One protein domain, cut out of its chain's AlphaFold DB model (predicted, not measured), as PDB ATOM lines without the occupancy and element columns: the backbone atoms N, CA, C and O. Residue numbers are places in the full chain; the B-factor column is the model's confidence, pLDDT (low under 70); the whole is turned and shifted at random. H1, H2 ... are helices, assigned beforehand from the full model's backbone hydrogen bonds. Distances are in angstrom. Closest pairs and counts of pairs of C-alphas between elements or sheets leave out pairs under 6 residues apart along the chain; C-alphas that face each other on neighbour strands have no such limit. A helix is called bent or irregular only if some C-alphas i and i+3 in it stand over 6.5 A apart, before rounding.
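Overview. This is residues 150 to 242 of the 374 residues of an uncharacterized protein of Proteobacteria bacterium (UniProt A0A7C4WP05). The long helix H2 makes one wall of a rounded body of helices, with H1 packed on one side of it and the hairpin of H5 and H6 on the other. The short H4 is set across from H2, between H1 and H6; H3 crosses the end where H2 ends, and the long link, residues 163 to 173, loops over the end where H2 begins. The printed part has 93 residues, with six named helices, H1 to H6 in order along the chain, and no named strand; the class is all helix. It is compact, with a radius of gyration of the C-alphas of 12.5 A and spans of 31 by 25 by 22 A.

Arrangement. Look first at H2, residues 174 to 194. H1, residues 150 to 162, touches it with residues 153 to 157 alone; the closest C-alphas, of Leu 157 and Leu 183, are 7.1 A apart, and the two form a helical hairpin at a steep tilt of 40 degrees, opposite ways. H6, residues 227 to 237, is close to H2 but not clearly touching, with the closest C-alphas, of Lys 188 and Thr 236, 7.6 A apart. H5, residues 218 to 223, touches H6 and forms a helical hairpin with it, at a shallow tilt of 7 degrees, opposite ways; their closest C-alphas, of Pro 218 and Ala 230, are 4.7 A apart. H3, residues 196 to 206, touches H1 at a steep tilt of 62 degrees, with the closest C-alphas, of Lys 158 and Thr 206, 5.4 A apart. H3 is only just irregular: C-alphas 197 and 200 are 6.8 A apart. H4, residues 210 to 216, touches no helix; it is close to H1 but not clearly touching, with the closest C-alphas, of Val 161 and Trp 213, 6.5 A apart. H1 and H6 are apart. The helix packing is mostly crossed, but only just: 1 of 3 touching pairs is at a shallow tilt. Every O i to N i+4 pair is within hydrogen-bond range in H1, H2, H4, H5 and H6, and 5 of 7 are in H3.

Along the chain. Find C-alpha 174 at (-27.334, 87.361, 22.519); from there H2 runs 30.1 A to C-alpha 194 at (-26.816, 102.674, -3.373). H1 begins at C-alpha 150, at (-35.461, 102.406, 3.274), and is 17.9 A long. H3 is 16.3 A long, H4 10.4 A and H5 8.8 A. H6 runs 15.6 A and ends at C-alpha 237, at (-17.220, 101.597, 8.078).

Size, cuts and confidence. The two C-alphas farthest apart, of Lys 170 and Lys 194, are 34.9 A apart. The printed part has no cut. The link from H1 to H2, 11 residues, is long, and the other four links are tight. The mean pLDDT of the printed part is 89.7; residues 166, 167 and 169 are under 70.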
ATOM      1  N   LEU A 150     -36.410 101.537   2.581       87.12
ATOM      2  CA  LEU A 150     -35.461 102.406   3.274       87.12
ATOM      3  C   LEU A 150     -36.086 103.019   4.531       87.12
ATOM      4  O   LEU A 150     -35.445 103.075   5.574       87.12
ATOM      5  N   LYS A 151     -37.362 103.408   4.449       90.25
ATOM      6  CA  LYS A 151     -38.132 103.918   5.586       90.25
ATOM      7  C   LYS A 151     -38.181 102.912   6.737       90.25
ATOM      8  O   LYS A 151     -37.917 103.295   7.871       90.25
ATOM      9  N   SER A 152     -38.453 101.634   6.449       91.19
ATOM     10  CA  SER A 152     -38.458 100.573   7.470       91.19
ATOM     11  C   SER A 152     -37.094 100.432   8.145       91.19
ATOM     12  O   SER A 152     -37.017 100.430   9.369       91.19
ATOM     13  N   LEU A 153     -36.011 100.384   7.358       93.06
ATOM     14  CA  LEU A 153     -34.656 100.269   7.898       93.06
ATOM     15  C   LEU A 153     -34.286 101.471   8.777       93.06
ATOM     16  O   LEU A 153     -33.765 101.287   9.871       93.06
ATOM     17  N   VAL A 154     -34.583 102.695   8.328       92.50
ATOM     18  CA  VAL A 154     -34.320 103.912   9.111       92.50
ATOM     19  C   VAL A 154     -35.106 103.908  10.421       92.50
ATOM     20  O   VAL A 154     -34.553 104.260  11.459       92.50
ATOM     21  N   GLN A 155     -36.366 103.472  10.412       91.44
ATOM     22  CA  GLN A 155     -37.176 103.374  11.628       91.44
ATOM     23  C   GLN A 155     -36.644 102.315  12.603       91.44
ATOM     24  O   GLN A 155     -36.563 102.585  13.801       91.44
ATOM     25  N   GLU A 156     -36.236 101.143  12.105       94.19
ATOM     26  CA  GLU A 156     -35.595 100.108  12.926       94.19
ATOM     27  C   GLU A 156     -34.279 100.625  13.539       94.19
ATOM     28  O   GLU A 156     -34.065 100.485  14.744       94.19
ATOM     29  N   LEU A 157     -33.435 101.295  12.742       93.56
ATOM     30  CA  LEU A 157     -32.185 101.902  13.214       93.56
ATOM     31  C   LEU A 157     -32.432 102.970  14.277       93.56
ATOM     32  O   LEU A 157     -31.777 102.944  15.313       93.56
ATOM     33  N   LYS A 158     -33.401 103.870  14.063       90.62
ATOM     34  CA  LYS A 158     -33.778 104.892  15.048       90.62
ATOM     35  C   LYS A 158     -34.128 104.268  16.388       90.62
ATOM     36  O   LYS A 158     -33.582 104.658  17.412       90.62
ATOM     37  N   LEU A 159     -35.043 103.301  16.392       90.75
ATOM     38  CA  LEU A 159     -35.484 102.662  17.629       90.75
ATOM     39  C   LEU A 159     -34.324 101.955  18.334       90.75
ATOM     40  O   LEU A 159     -34.186 102.082  19.551       90.75
ATOM     41  N   LYS A 160     -33.474 101.262  17.569       91.62
ATOM     42  CA  LYS A 160     -32.327 100.540  18.115       91.62
ATOM     43  C   LYS A 160     -31.290 101.478  18.718       91.62
ATOM     44  O   LYS A 160     -30.925 101.304  19.874       91.62
ATOM     45  N   VAL A 161     -30.822 102.453  17.941       88.88
ATOM     46  CA  VAL A 161     -29.735 103.355  18.335       88.88
ATOM     47  C   VAL A 161     -30.192 104.304  19.442       88.88
ATOM     48  O   VAL A 161     -29.437 104.535  20.377       88.88
ATOM     49  N   PHE A 162     -31.451 104.758  19.433       85.62
ATOM     50  CA  PHE A 162     -32.009 105.557  20.532       85.62
ATOM     51  C   PHE A 162     -32.010 104.819  21.874       85.62
ATOM     52  O   PHE A 162     -31.804 105.426  22.921       85.62
ATOM     53  N   ALA A 163     -32.269 103.511  21.852       86.88
ATOM     54  CA  ALA A 163     -32.256 102.676  23.049       86.88
ATOM     55  C   ALA A 163     -30.849 102.168  23.415       86.88
ATOM     56  O   ALA A 163     -30.697 101.476  24.422       86.88
ATOM     57  N   TRP A 164     -29.831 102.471  22.603       86.94
ATOM     58  CA  TRP A 164     -28.478 101.965  22.782       86.94
ATOM     59  C   TRP A 164     -27.642 102.916  23.631       86.94
ATOM     60  O   TRP A 164     -27.418 104.062  23.261       86.94
ATOM     61  N   ASP A 165     -27.133 102.424  24.756       82.56
ATOM     62  CA  ASP A 165     -26.155 103.151  25.567       82.56
ATOM     63  C   ASP A 165     -24.729 102.750  25.153       82.56
ATOM     64  O   ASP A 165     -24.255 101.717  25.630       82.56
ATOM     65  N   PRO A 166     -24.015 103.502  24.293       69.69
ATOM     66  CA  PRO A 166     -22.678 103.122  23.831       69.69
ATOM     67  C   PRO A 166     -21.640 103.066  24.964       69.69
ATOM     68  O   PRO A 166     -20.610 102.413  24.807       69.69
ATOM     69  N   ALA A 167     -21.911 103.703  26.108       67.62
ATOM     70  CA  ALA A 167     -21.029 103.712  27.267       67.62
ATOM     71  C   ALA A 167     -21.266 102.529  28.218       67.62
ATOM     72  O   ALA A 167     -20.539 102.399  29.207       67.62
ATOM     73  N   SER A 168     -22.246 101.659  27.932       78.38
ATOM     74  CA  SER A 168     -22.521 100.486  28.760       78.38
ATOM     75  C   SER A 168     -21.255  99.637  28.921       78.38
ATOM     76  O   SER A 168     -20.728  99.120  27.930       78.38
ATOM     77  N   PRO A 169     -20.778  99.429  30.160       69.38
ATOM     78  CA  PRO A 169     -19.658  98.531  30.401       69.38
ATOM     79  C   PRO A 169     -20.085  97.063  30.277       69.38
ATOM     80  O   PRO A 169     -19.241  96.216  29.997       69.38
ATOM     81  N   LYS A 170     -21.385  96.766  30.453       82.19
ATOM     82  CA  LYS A 170     -21.942  95.412  30.371       82.19
ATOM     83  C   LYS A 170     -21.922  94.905  28.917       82.19
ATOM     84  O   LYS A 170     -22.431  95.620  28.045       82.19
ATOM     85  N   PRO A 171     -21.394  93.690  28.668       85.00
ATOM     86  CA  PRO A 171     -21.533  92.976  27.406       85.00
ATOM     87  C   PRO A 171     -22.995  92.843  26.991       85.00
ATOM     88  O   PRO A 171     -23.903  92.754  27.824       85.00
ATOM     89  N   ARG A 172     -23.233  92.801  25.685       89.69
ATOM     90  CA  ARG A 172     -24.589  92.758  25.134       89.69
ATOM     91  C   ARG A 172     -25.162  91.353  25.155       89.69
ATOM     92  O   ARG A 172     -24.472  90.347  24.930       89.69
ATOM     93  N   SER A 173     -26.471  91.271  25.370       90.81
ATOM     94  CA  SER A 173     -27.190  90.002  25.335       90.81
ATOM     95  C   SER A 173     -27.135  89.362  23.934       90.81
ATOM     96  O   SER A 173     -26.947  90.057  22.929       90.81
ATOM     97  N   PRO A 174     -27.333  88.032  23.820       91.62
ATOM     98  CA  PRO A 174     -27.334  87.361  22.519       91.62
ATOM     99  C   PRO A 174     -28.371  87.952  21.553       91.62
ATOM    100  O   PRO A 174     -28.092  88.118  20.369       91.62
ATOM    101  N   GLY A 175     -29.557  88.300  22.067       94.00
ATOM    102  CA  GLY A 175     -30.632  88.897  21.276       94.00
ATOM    103  C   GLY A 175     -30.267  90.282  20.746       94.00
ATOM    104  O   GLY A 175     -30.476  90.559  19.566       94.00
ATOM    105  N   GLU A 176     -29.648  91.125  21.579       94.00
ATOM    106  CA  GLU A 176     -29.191  92.451  21.158       94.00
ATOM    107  C   GLU A 176     -28.147  92.382  20.045       94.00
ATOM    108  O   GLU A 176     -28.204  93.194  19.118       94.00
ATOM    109  N   ILE A 177     -27.219  91.423  20.121       95.00
ATOM    110  CA  ILE A 177     -26.185  91.226  19.100       95.00
ATOM    111  C   ILE A 177     -26.763  90.646  17.819       95.00
ATOM    112  O   ILE A 177     -26.433  91.137  16.742       95.00
ATOM    113  N   GLN A 178     -27.677  89.681  17.908       95.50
ATOM    114  CA  GLN A 178     -28.334  89.127  16.726       95.50
ATOM    115  C   GLN A 178     -29.124  90.197  15.958       95.50
ATOM    116  O   GLN A 178     -29.056  90.266  14.729       95.50
ATOM    117  N   GLU A 179     -29.852  91.054  16.675       95.50
ATOM    118  CA  GLU A 179     -30.580  92.177  16.086       95.50
ATOM    119  C   GLU A 179     -29.627  93.226  15.499       95.50
ATOM    120  O   GLU A 179     -29.822  93.676  14.369       95.50
ATOM    121  N   SER A 180     -28.559  93.573  16.225       96.38
ATOM    122  CA  SER A 180     -27.570  94.544  15.744       96.38
ATOM    123  C   SER A 180     -26.873  94.047  14.483       96.38
ATOM    124  O   SER A 180     -26.753  94.794  13.518       96.38
ATOM    125  N   LYS A 181     -26.501  92.763  14.437       97.12
ATOM    126  CA  LYS A 181     -25.925  92.130  13.250       97.12
ATOM    127  C   LYS A 181     -26.871  92.213  12.051       97.12
ATOM    128  O   LYS A 181     -26.440  92.623  10.980       97.12
ATOM    129  N   LYS A 182     -28.162  91.897  12.227       97.25
ATOM    130  CA  LYS A 182     -29.177  92.025  11.161       97.25
ATOM    131  C   LYS A 182     -29.203  93.448  10.585       97.25
ATOM    132  O   LYS A 182     -29.259  93.612   9.368       97.25
ATOM    133  N   LEU A 183     -29.166  94.465  11.446       97.25
ATOM    134  CA  LEU A 183     -29.183  95.870  11.029       97.25
ATOM    135  C   LEU A 183     -27.876  96.294  10.351       97.25
ATOM    136  O   LEU A 183     -27.926  96.982   9.334       97.25
ATOM    137  N   VAL A 184     -26.726  95.837  10.854       97.38
ATOM    138  CA  VAL A 184     -25.420  96.033  10.206       97.38
ATOM    139  C   VAL A 184     -25.415  95.410   8.810       97.38
ATOM    140  O   VAL A 184     -25.059  96.083   7.846       97.38
ATOM    141  N   ASP A 185     -25.869  94.165   8.666       97.25
ATOM    142  CA  ASP A 185     -25.933  93.476   7.374       97.25
ATOM    143  C   ASP A 185     -26.865  94.219   6.394       97.25
ATOM    144  O   ASP A 185     -26.535  94.390   5.217       97.25
ATOM    145  N   ALA A 186     -28.006  94.728   6.877       96.19
ATOM    146  CA  ALA A 186     -28.934  95.533   6.081       96.19
ATOM    147  C   ALA A 186     -28.327  96.879   5.643       96.19
ATOM    148  O   ALA A 186     -28.466  97.259   4.478       96.19
ATOM    149  N   LEU A 187     -27.620  97.572   6.542       95.12
ATOM    150  CA  LEU A 187     -26.886  98.802   6.237       95.12
ATOM    151  C   LEU A 187     -25.821  98.563   5.168       95.12
ATOM    152  O   LEU A 187     -25.760  99.289   4.179       95.12
ATOM    153  N   LYS A 188     -25.011  97.517   5.331       95.50
ATOM    154  CA  LYS A 188     -23.955  97.167   4.377       95.50
ATOM    155  C   LYS A 188     -24.517  96.821   3.007       95.50
ATOM    156  O   LYS A 188     -23.991  97.283   1.996       95.50
ATOM    157  N   LYS A 189     -25.613  96.059   2.966       95.00
ATOM    158  CA  LYS A 189     -26.332  95.763   1.724       95.00
ATOM    159  C   LYS A 189     -26.819  97.046   1.045       95.00
ATOM    160  O   LYS A 189     -26.601  97.214  -0.151       95.00
ATOM    161  N   LEU A 190     -27.426  97.961   1.800       93.12
ATOM    162  CA  LEU A 190     -27.891  99.238   1.265       93.12
ATOM    163  C   LEU A 190     -26.735 100.068   0.692       93.12
ATOM    164  O   LEU A 190     -26.844 100.579  -0.419       93.12
ATOM    165  N   LEU A 191     -25.626 100.180   1.427       92.75
ATOM    166  CA  LEU A 191     -24.434 100.913   0.995       92.75
ATOM    167  C   LEU A 191     -23.810 100.293  -0.260       92.75
ATOM    168  O   LEU A 191     -23.365 101.018  -1.144       92.75
ATOM    169  N   HIS A 192     -23.838  98.965  -0.384       93.19
ATOM    170  CA  HIS A 192     -23.405  98.275  -1.596       93.19
ATOM    171  C   HIS A 192     -24.315  98.581  -2.799       93.19
ATOM    172  O   HIS A 192     -23.824  98.830  -3.897       93.19
ATOM    173  N   GLU A 193     -25.637  98.595  -2.604       92.94
ATOM    174  CA  GLU A 193     -26.619  98.822  -3.675       92.94
ATOM    175  C   GLU A 193     -26.743 100.293  -4.102       92.94
ATOM    176  O   GLU A 193     -27.051 100.578  -5.262       92.94
ATOM    177  N   LYS A 194     -26.575 101.234  -3.166       90.06
ATOM    178  CA  LYS A 194     -26.816 102.674  -3.373       90.06
ATOM    179  C   LYS A 194     -25.545 103.518  -3.383       90.06
ATOM    180  O   LYS A 194     -25.596 104.668  -3.810       90.06
ATOM    181  N   GLY A 195     -24.420 102.947  -2.969       91.12
ATOM    182  CA  GLY A 195     -23.135 103.624  -2.869       91.12
ATOM    183  C   GLY A 195     -22.907 104.293  -1.513       91.12
ATOM    184  O   GLY A 195     -23.839 104.646  -0.784       91.12
ATOM    185  N   GLU A 196     -21.628 104.501  -1.208       89.12
ATOM    186  CA  GLU A 196     -21.122 105.060   0.052       89.12
ATOM    187  C   GLU A 196     -21.628 106.486   0.338       89.12
ATOM    188  O   GLU A 196     -21.811 106.857   1.495       89.12
ATOM    189  N   SER A 197     -21.965 107.260  -0.701       86.56
ATOM    190  CA  SER A 197     -22.575 108.594  -0.575       86.56
ATOM    191  C   SER A 197     -23.961 108.588   0.084       86.56
ATOM    192  O   SER A 197     -24.482 109.650   0.417       86.56
ATOM    193  N   THR A 198     -24.555 107.411   0.297       88.44
ATOM    194  CA  THR A 198     -25.804 107.243   1.054       88.44
ATOM    195  C   THR A 198     -25.585 107.401   2.564       88.44
ATOM    196  O   THR A 198     -26.544 107.660   3.285       88.44
ATOM    197  N   TRP A 199     -24.347 107.274   3.059       90.00
ATOM    198  CA  TRP A 199     -24.048 107.316   4.493       90.00
ATOM    199  C   TRP A 199     -24.515 108.608   5.196       90.00
ATOM    200  O   TRP A 199     -25.289 108.491   6.146       90.00
ATOM    201  N   PRO A 200     -24.185 109.830   4.722       83.56
ATOM    202  CA  PRO A 200     -24.642 111.056   5.384       83.56
ATOM    203  C   PRO A 200     -26.171 111.190   5.413       83.56
ATOM    204  O   PRO A 200     -26.739 111.664   6.392       83.56
ATOM    205  N   LEU A 201     -26.851 110.712   4.364       83.75
ATOM    206  CA  LEU A 201     -28.314 110.727   4.282       83.75
ATOM    207  C   LEU A 201     -28.956 109.770   5.291       83.75
ATOM    208  O   LEU A 201     -30.076 110.013   5.731       83.75
ATOM    209  N   LEU A 202     -28.278 108.675   5.644       87.06
ATOM    210  CA  LEU A 202     -28.754 107.753   6.672       87.06
ATOM    211  C   LEU A 202     -28.689 108.389   8.054       87.06
ATOM    212  O   LEU A 202     -29.671 108.290   8.780       87.06
ATOM    213  N   GLU A 203     -27.587 109.059   8.396       84.81
ATOM    214  CA  GLU A 203     -27.454 109.761   9.680       84.81
ATOM    215  C   GLU A 203     -28.433 110.937   9.791       84.81
ATOM    216  O   GLU A 203     -29.056 111.130  10.834       84.81
ATOM    217  N   GLU A 204     -28.664 111.670   8.698       82.56
ATOM    218  CA  GLU A 204     -29.702 112.704   8.638       82.56
ATOM    219  C   GLU A 204     -31.107 112.104   8.796       82.56
ATOM    220  O   GLU A 204     -31.924 112.594   9.578       82.56
ATOM    221  N   ALA A 205     -31.389 111.002   8.098       85.06
ATOM    222  CA  ALA A 205     -32.684 110.344   8.168       85.06
ATOM    223  C   ALA A 205     -32.974 109.750   9.543       85.06
ATOM    224  O   ALA A 205     -34.123 109.809   9.990       85.06
ATOM    225  N   THR A 206     -31.967 109.182  10.211       85.31
ATOM    226  CA  THR A 206     -32.082 108.668  11.580       85.31
ATOM    227  C   THR A 206     -32.082 109.795  12.613       85.31
ATOM    228  O   THR A 206     -32.703 109.642  13.664       85.31
ATOM    229  N   GLY A 207     -31.451 110.932  12.311       82.31
ATOM    230  CA  GLY A 207     -31.171 111.987  13.280       82.31
ATOM    231  C   GLY A 207     -30.201 111.518  14.369       82.31
ATOM    232  O   GLY A 207     -30.313 111.954  15.512       82.31
ATOM    233  N   MET A 208     -29.324 110.560  14.051       82.25
ATOM    234  CA  MET A 208     -28.429 109.898  15.006       82.25
ATOM    235  C   MET A 208     -27.041 109.706  14.408       82.25
ATOM    236  O   MET A 208     -26.909 109.417  13.220       82.25
ATOM    237  N   ILE A 209     -26.021 109.784  15.264       81.94
ATOM    238  CA  ILE A 209     -24.644 109.421  14.923       81.94
ATOM    239  C   ILE A 209     -24.557 107.896  14.965       81.94
ATOM    240  O   ILE A 209     -24.543 107.285  16.035       81.94
ATOM    241  N   LEU A 210     -24.558 107.260  13.796       89.44
ATOM    242  CA  LEU A 210     -24.585 105.798  13.707       89.44
ATOM    243  C   LEU A 210     -23.211 105.187  14.012       89.44
ATOM    244  O   LEU A 210     -23.135 104.028  14.426       89.44
ATOM    245  N   ALA A 211     -22.138 105.965  13.838       86.69
ATOM    246  CA  ALA A 211     -20.766 105.540  14.097       86.69
ATOM    247  C   ALA A 211     -20.550 105.063  15.546       86.69
ATOM    248  O   ALA A 211     -19.959 104.003  15.741       86.69
ATOM    249  N   ASP A 212     -21.089 105.770  16.545       84.25
ATOM    250  CA  ASP A 212     -20.932 105.420  17.969       84.25
ATOM    251  C   ASP A 212     -21.525 104.045  18.293       84.25
ATOM    252  O   ASP A 212     -20.919 103.223  18.985       84.25
ATOM    253  N   TRP A 213     -22.712 103.765  17.749       92.44
ATOM    254  CA  TRP A 213     -23.334 102.454  17.881       92.44
ATOM    255  C   TRP A 213     -22.476 101.376  17.215       92.44
ATOM    256  O   TRP A 213     -22.153 100.375  17.856       92.44
ATOM    257  N   LEU A 214     -22.048 101.591  15.968       94.81
ATOM    258  CA  LEU A 214     -21.246 100.628  15.210       94.81
ATOM    259  C   LEU A 214     -19.895 100.324  15.866       94.81
ATOM    260  O   LEU A 214     -19.501  99.160  15.904       94.81
ATOM    261  N   LEU A 215     -19.209 101.332  16.410       88.81
ATOM    262  CA  LEU A 215     -17.928 101.184  17.109       88.81
ATOM    263  C   LEU A 215     -18.051 100.393  18.418       88.81
ATOM    264  O   LEU A 215     -17.066  99.823  18.875       88.81
ATOM    265  N   SER A 216     -19.247 100.303  19.002       89.88
ATOM    266  CA  SER A 216     -19.471  99.539  20.236       89.88
ATOM    267  C   SER A 216     -19.657  98.026  20.025       89.88
ATOM    268  O   SER A 216     -19.564  97.261  20.980       89.88
ATOM    269  N   LEU A 217     -19.914  97.576  18.792       93.94
ATOM    270  CA  LEU A 217     -20.243  96.179  18.466       93.94
ATOM    271  C   LEU A 217     -19.061  95.191  18.329       93.94
ATOM    272  O   LEU A 217     -19.270  94.012  18.629       93.94
ATOM    273  N   PRO A 218     -17.849  95.570  17.866       92.62
ATOM    274  CA  PRO A 218     -16.824  94.605  17.457       92.62
ATOM    275  C   PRO A 218     -16.405  93.601  18.538       92.62
ATOM    276  O   PRO A 218     -16.261  92.413  18.252       92.62
ATOM    277  N   GLN A 219     -16.244  94.041  19.786       86.69
ATOM    278  CA  GLN A 219     -15.821  93.166  20.886       86.69
ATOM    279  C   GLN A 219     -16.929  92.184  21.292       86.69
ATOM    280  O   GLN A 219     -16.659  90.997  21.474       86.69
ATOM    281  N   ASP A 220     -18.185  92.639  21.338       90.75
ATOM    282  CA  ASP A 220     -19.329  91.754  21.568       90.75
ATOM    283  C   ASP A 220     -19.518  90.755  20.416       90.75
ATOM    284  O   ASP A 220     -19.879  89.601  20.646       90.75
ATOM    285  N   PHE A 221     -19.233  91.148  19.170       93.81
ATOM    286  CA  PHE A 221     -19.227  90.218  18.039       93.81
ATOM    287  C   PHE A 221     -18.173  89.125  18.241       93.81
ATOM    288  O   PHE A 221     -18.491  87.941  18.110       93.81
ATOM    289  N   VAL A 222     -16.944  89.487  18.632       89.81
ATOM    290  CA  VAL A 222     -15.890  88.510  18.958       89.81
ATOM    291  C   VAL A 222     -16.341  87.558  20.064       89.81
ATOM    292  O   VAL A 222     -16.225  86.344  19.888       89.81
ATOM    293  N   ARG A 223     -16.934  88.079  21.147       87.38
ATOM    294  CA  ARG A 223     -17.475  87.276  22.257       87.38
ATOM    295  C   ARG A 223     -18.471  86.211  21.793       87.38
ATOM    296  O   ARG A 223     -18.571  85.138  22.378       87.38
ATOM    297  N   ARG A 224     -19.230  86.501  20.735       90.06
ATOM    298  CA  ARG A 224     -20.241  85.603  20.156       90.06
ATOM    299  C   ARG A 224     -19.706  84.728  19.018       90.06
ATOM    300  O   ARG A 224     -20.493  84.082  18.333       90.06
ATOM    301  N   GLY A 225     -18.391  84.697  18.799       89.69
ATOM    302  CA  GLY A 225     -17.766  83.930  17.719       89.69
ATOM    303  C   GLY A 225     -17.920  84.558  16.328       89.69
ATOM    304  O   GLY A 225     -17.605  83.912  15.332       89.69
ATOM    305  N   LEU A 226     -18.356  85.818  16.244       93.25
ATOM    306  CA  LEU A 226     -18.580  86.581  15.008       93.25
ATOM    307  C   LEU A 226     -17.359  87.444  14.649       93.25
ATOM    308  O   LEU A 226     -17.473  88.595  14.233       93.25
ATOM    309  N   ALA A 227     -16.155  86.909  14.850       90.69
ATOM    310  CA  ALA A 227     -14.927  87.684  14.703       90.69
ATOM    311  C   ALA A 227     -14.676  88.152  13.256       90.69
ATOM    312  O   ALA A 227     -14.141  89.237  13.047       90.69
ATOM    313  N   GLU A 228     -15.077  87.364  12.254       92.25
ATOM    314  CA  GLU A 228     -14.980  87.784  10.849       92.25
ATOM    315  C   GLU A 228     -16.001  88.887  10.523       92.25
ATOM    316  O   GLU A 228     -15.640  89.853   9.856       92.25
ATOM    317  N   ASP A 229     -17.225  88.827  11.068       95.56
ATOM    318  CA  ASP A 229     -18.202  89.918  10.936       95.56
ATOM    319  C   ASP A 229     -17.699  91.210  11.599       95.56
ATOM    320  O   ASP A 229     -17.918  92.297  11.071       95.56
ATOM    321  N   ALA A 230     -16.996  91.109  12.733       94.88
ATOM    322  CA  ALA A 230     -16.400  92.262  13.409       94.88
ATOM    323  C   ALA A 230     -15.308  92.928  12.554       94.88
ATOM    324  O   ALA A 230     -15.275  94.155  12.429       94.88
ATOM    325  N   LEU A 231     -14.432  92.128  11.932       93.56
ATOM    326  CA  LEU A 231     -13.402  92.626  11.013       93.56
ATOM    327  C   LEU A 231     -14.027  93.292   9.785       93.56
ATOM    328  O   LEU A 231     -13.620  94.389   9.404       93.56
ATOM    329  N   ASP A 232     -15.032  92.647   9.199       95.50
ATOM    330  CA  ASP A 232     -15.744  93.121   8.016       95.50
ATOM    331  C   ASP A 232     -16.564  94.396   8.306       95.50
ATOM    332  O   ASP A 232     -16.626  95.310   7.480       95.50
ATOM    333  N   LEU A 233     -17.142  94.521   9.505       96.75
ATOM    334  CA  LEU A 233     -17.741  95.764  10.001       96.75
ATOM    335  C   LEU A 233     -16.691  96.881  10.036       96.75
ATOM    336  O   LEU A 233     -16.892  97.920   9.405       96.75
ATOM    337  N   CYS A 234     -15.549  96.659  10.695       94.38
ATOM    338  CA  CYS A 234     -14.499  97.675  10.802       94.38
ATOM    339  C   CYS A 234     -13.953  98.095   9.427       94.38
ATOM    340  O   CYS A 234     -13.757  99.281   9.159       94.38
ATOM    341  N   ASP A 235     -13.744  97.135   8.526       93.88
ATOM    342  CA  ASP A 235     -13.261  97.405   7.171       93.88
ATOM    343  C   ASP A 235     -14.273  98.168   6.322       93.88
ATOM    344  O   ASP A 235     -13.879  99.006   5.511       93.88
ATOM    345  N   THR A 236     -15.565  97.902   6.505       95.12
ATOM    346  CA  THR A 236     -16.614  98.614   5.777       95.12
ATOM    347  C   THR A 236     -16.720 100.058   6.250       95.12
ATOM    348  O   THR A 236     -16.618 100.977   5.441       95.12
ATOM    349  N   PHE A 237     -16.889 100.272   7.556       94.88
ATOM    350  CA  PHE A 237     -17.220 101.597   8.078       94.88
ATOM    351  C   PHE A 237     -16.010 102.517   8.238       94.88
ATOM    352  O   PHE A 237     -16.181 103.724   8.112       94.88
ATOM    353  N   SER A 238     -14.783 101.988   8.344       90.75
ATOM    354  CA  SER A 238     -13.569 102.826   8.320       90.75
ATOM    355  C   SER A 238     -13.405 103.656   7.039       90.75
ATOM    356  O   SER A 238     -12.670 104.642   7.042       90.75
ATOM    357  N   ARG A 239     -14.075 103.278   5.941       89.69
ATOM    358  CA  ARG A 239     -14.093 104.051   4.686       89.69
ATOM    359  C   ARG A 239     -15.127 105.181   4.691       89.69
ATOM    360  O   ARG A 239     -15.026 106.081   3.865       89.69
ATOM    361  N   LEU A 240     -16.102 105.123   5.599       88.69
ATOM    362  CA  LEU A 240     -17.296 105.971   5.611       88.69
ATOM    363  C   LEU A 240     -17.263 107.010   6.731       88.69
ATOM    364  O   LEU A 240     -17.620 108.163   6.511       88.69
ATOM    365  N   CYS A 241     -16.836 106.600   7.923       82.00
ATOM    366  CA  CYS A 241     -16.812 107.429   9.118       82.00
ATOM    367  C   CYS A 241     -15.706 106.963  10.066       82.00
ATOM    368  O   CYS A 241     -15.275 105.813  10.012       82.00
ATOM    369  N   GLU A 242     -15.226 107.873  10.917       77.19
ATOM    370  CA  GLU A 242     -14.354 107.550  12.053       77.19
ATOM    371  C   GLU A 242     -13.205 106.566  11.725       77.19
ATOM    372  O   GLU A 242     -12.925 105.635  12.486       77.19
TER     373      GLU A 242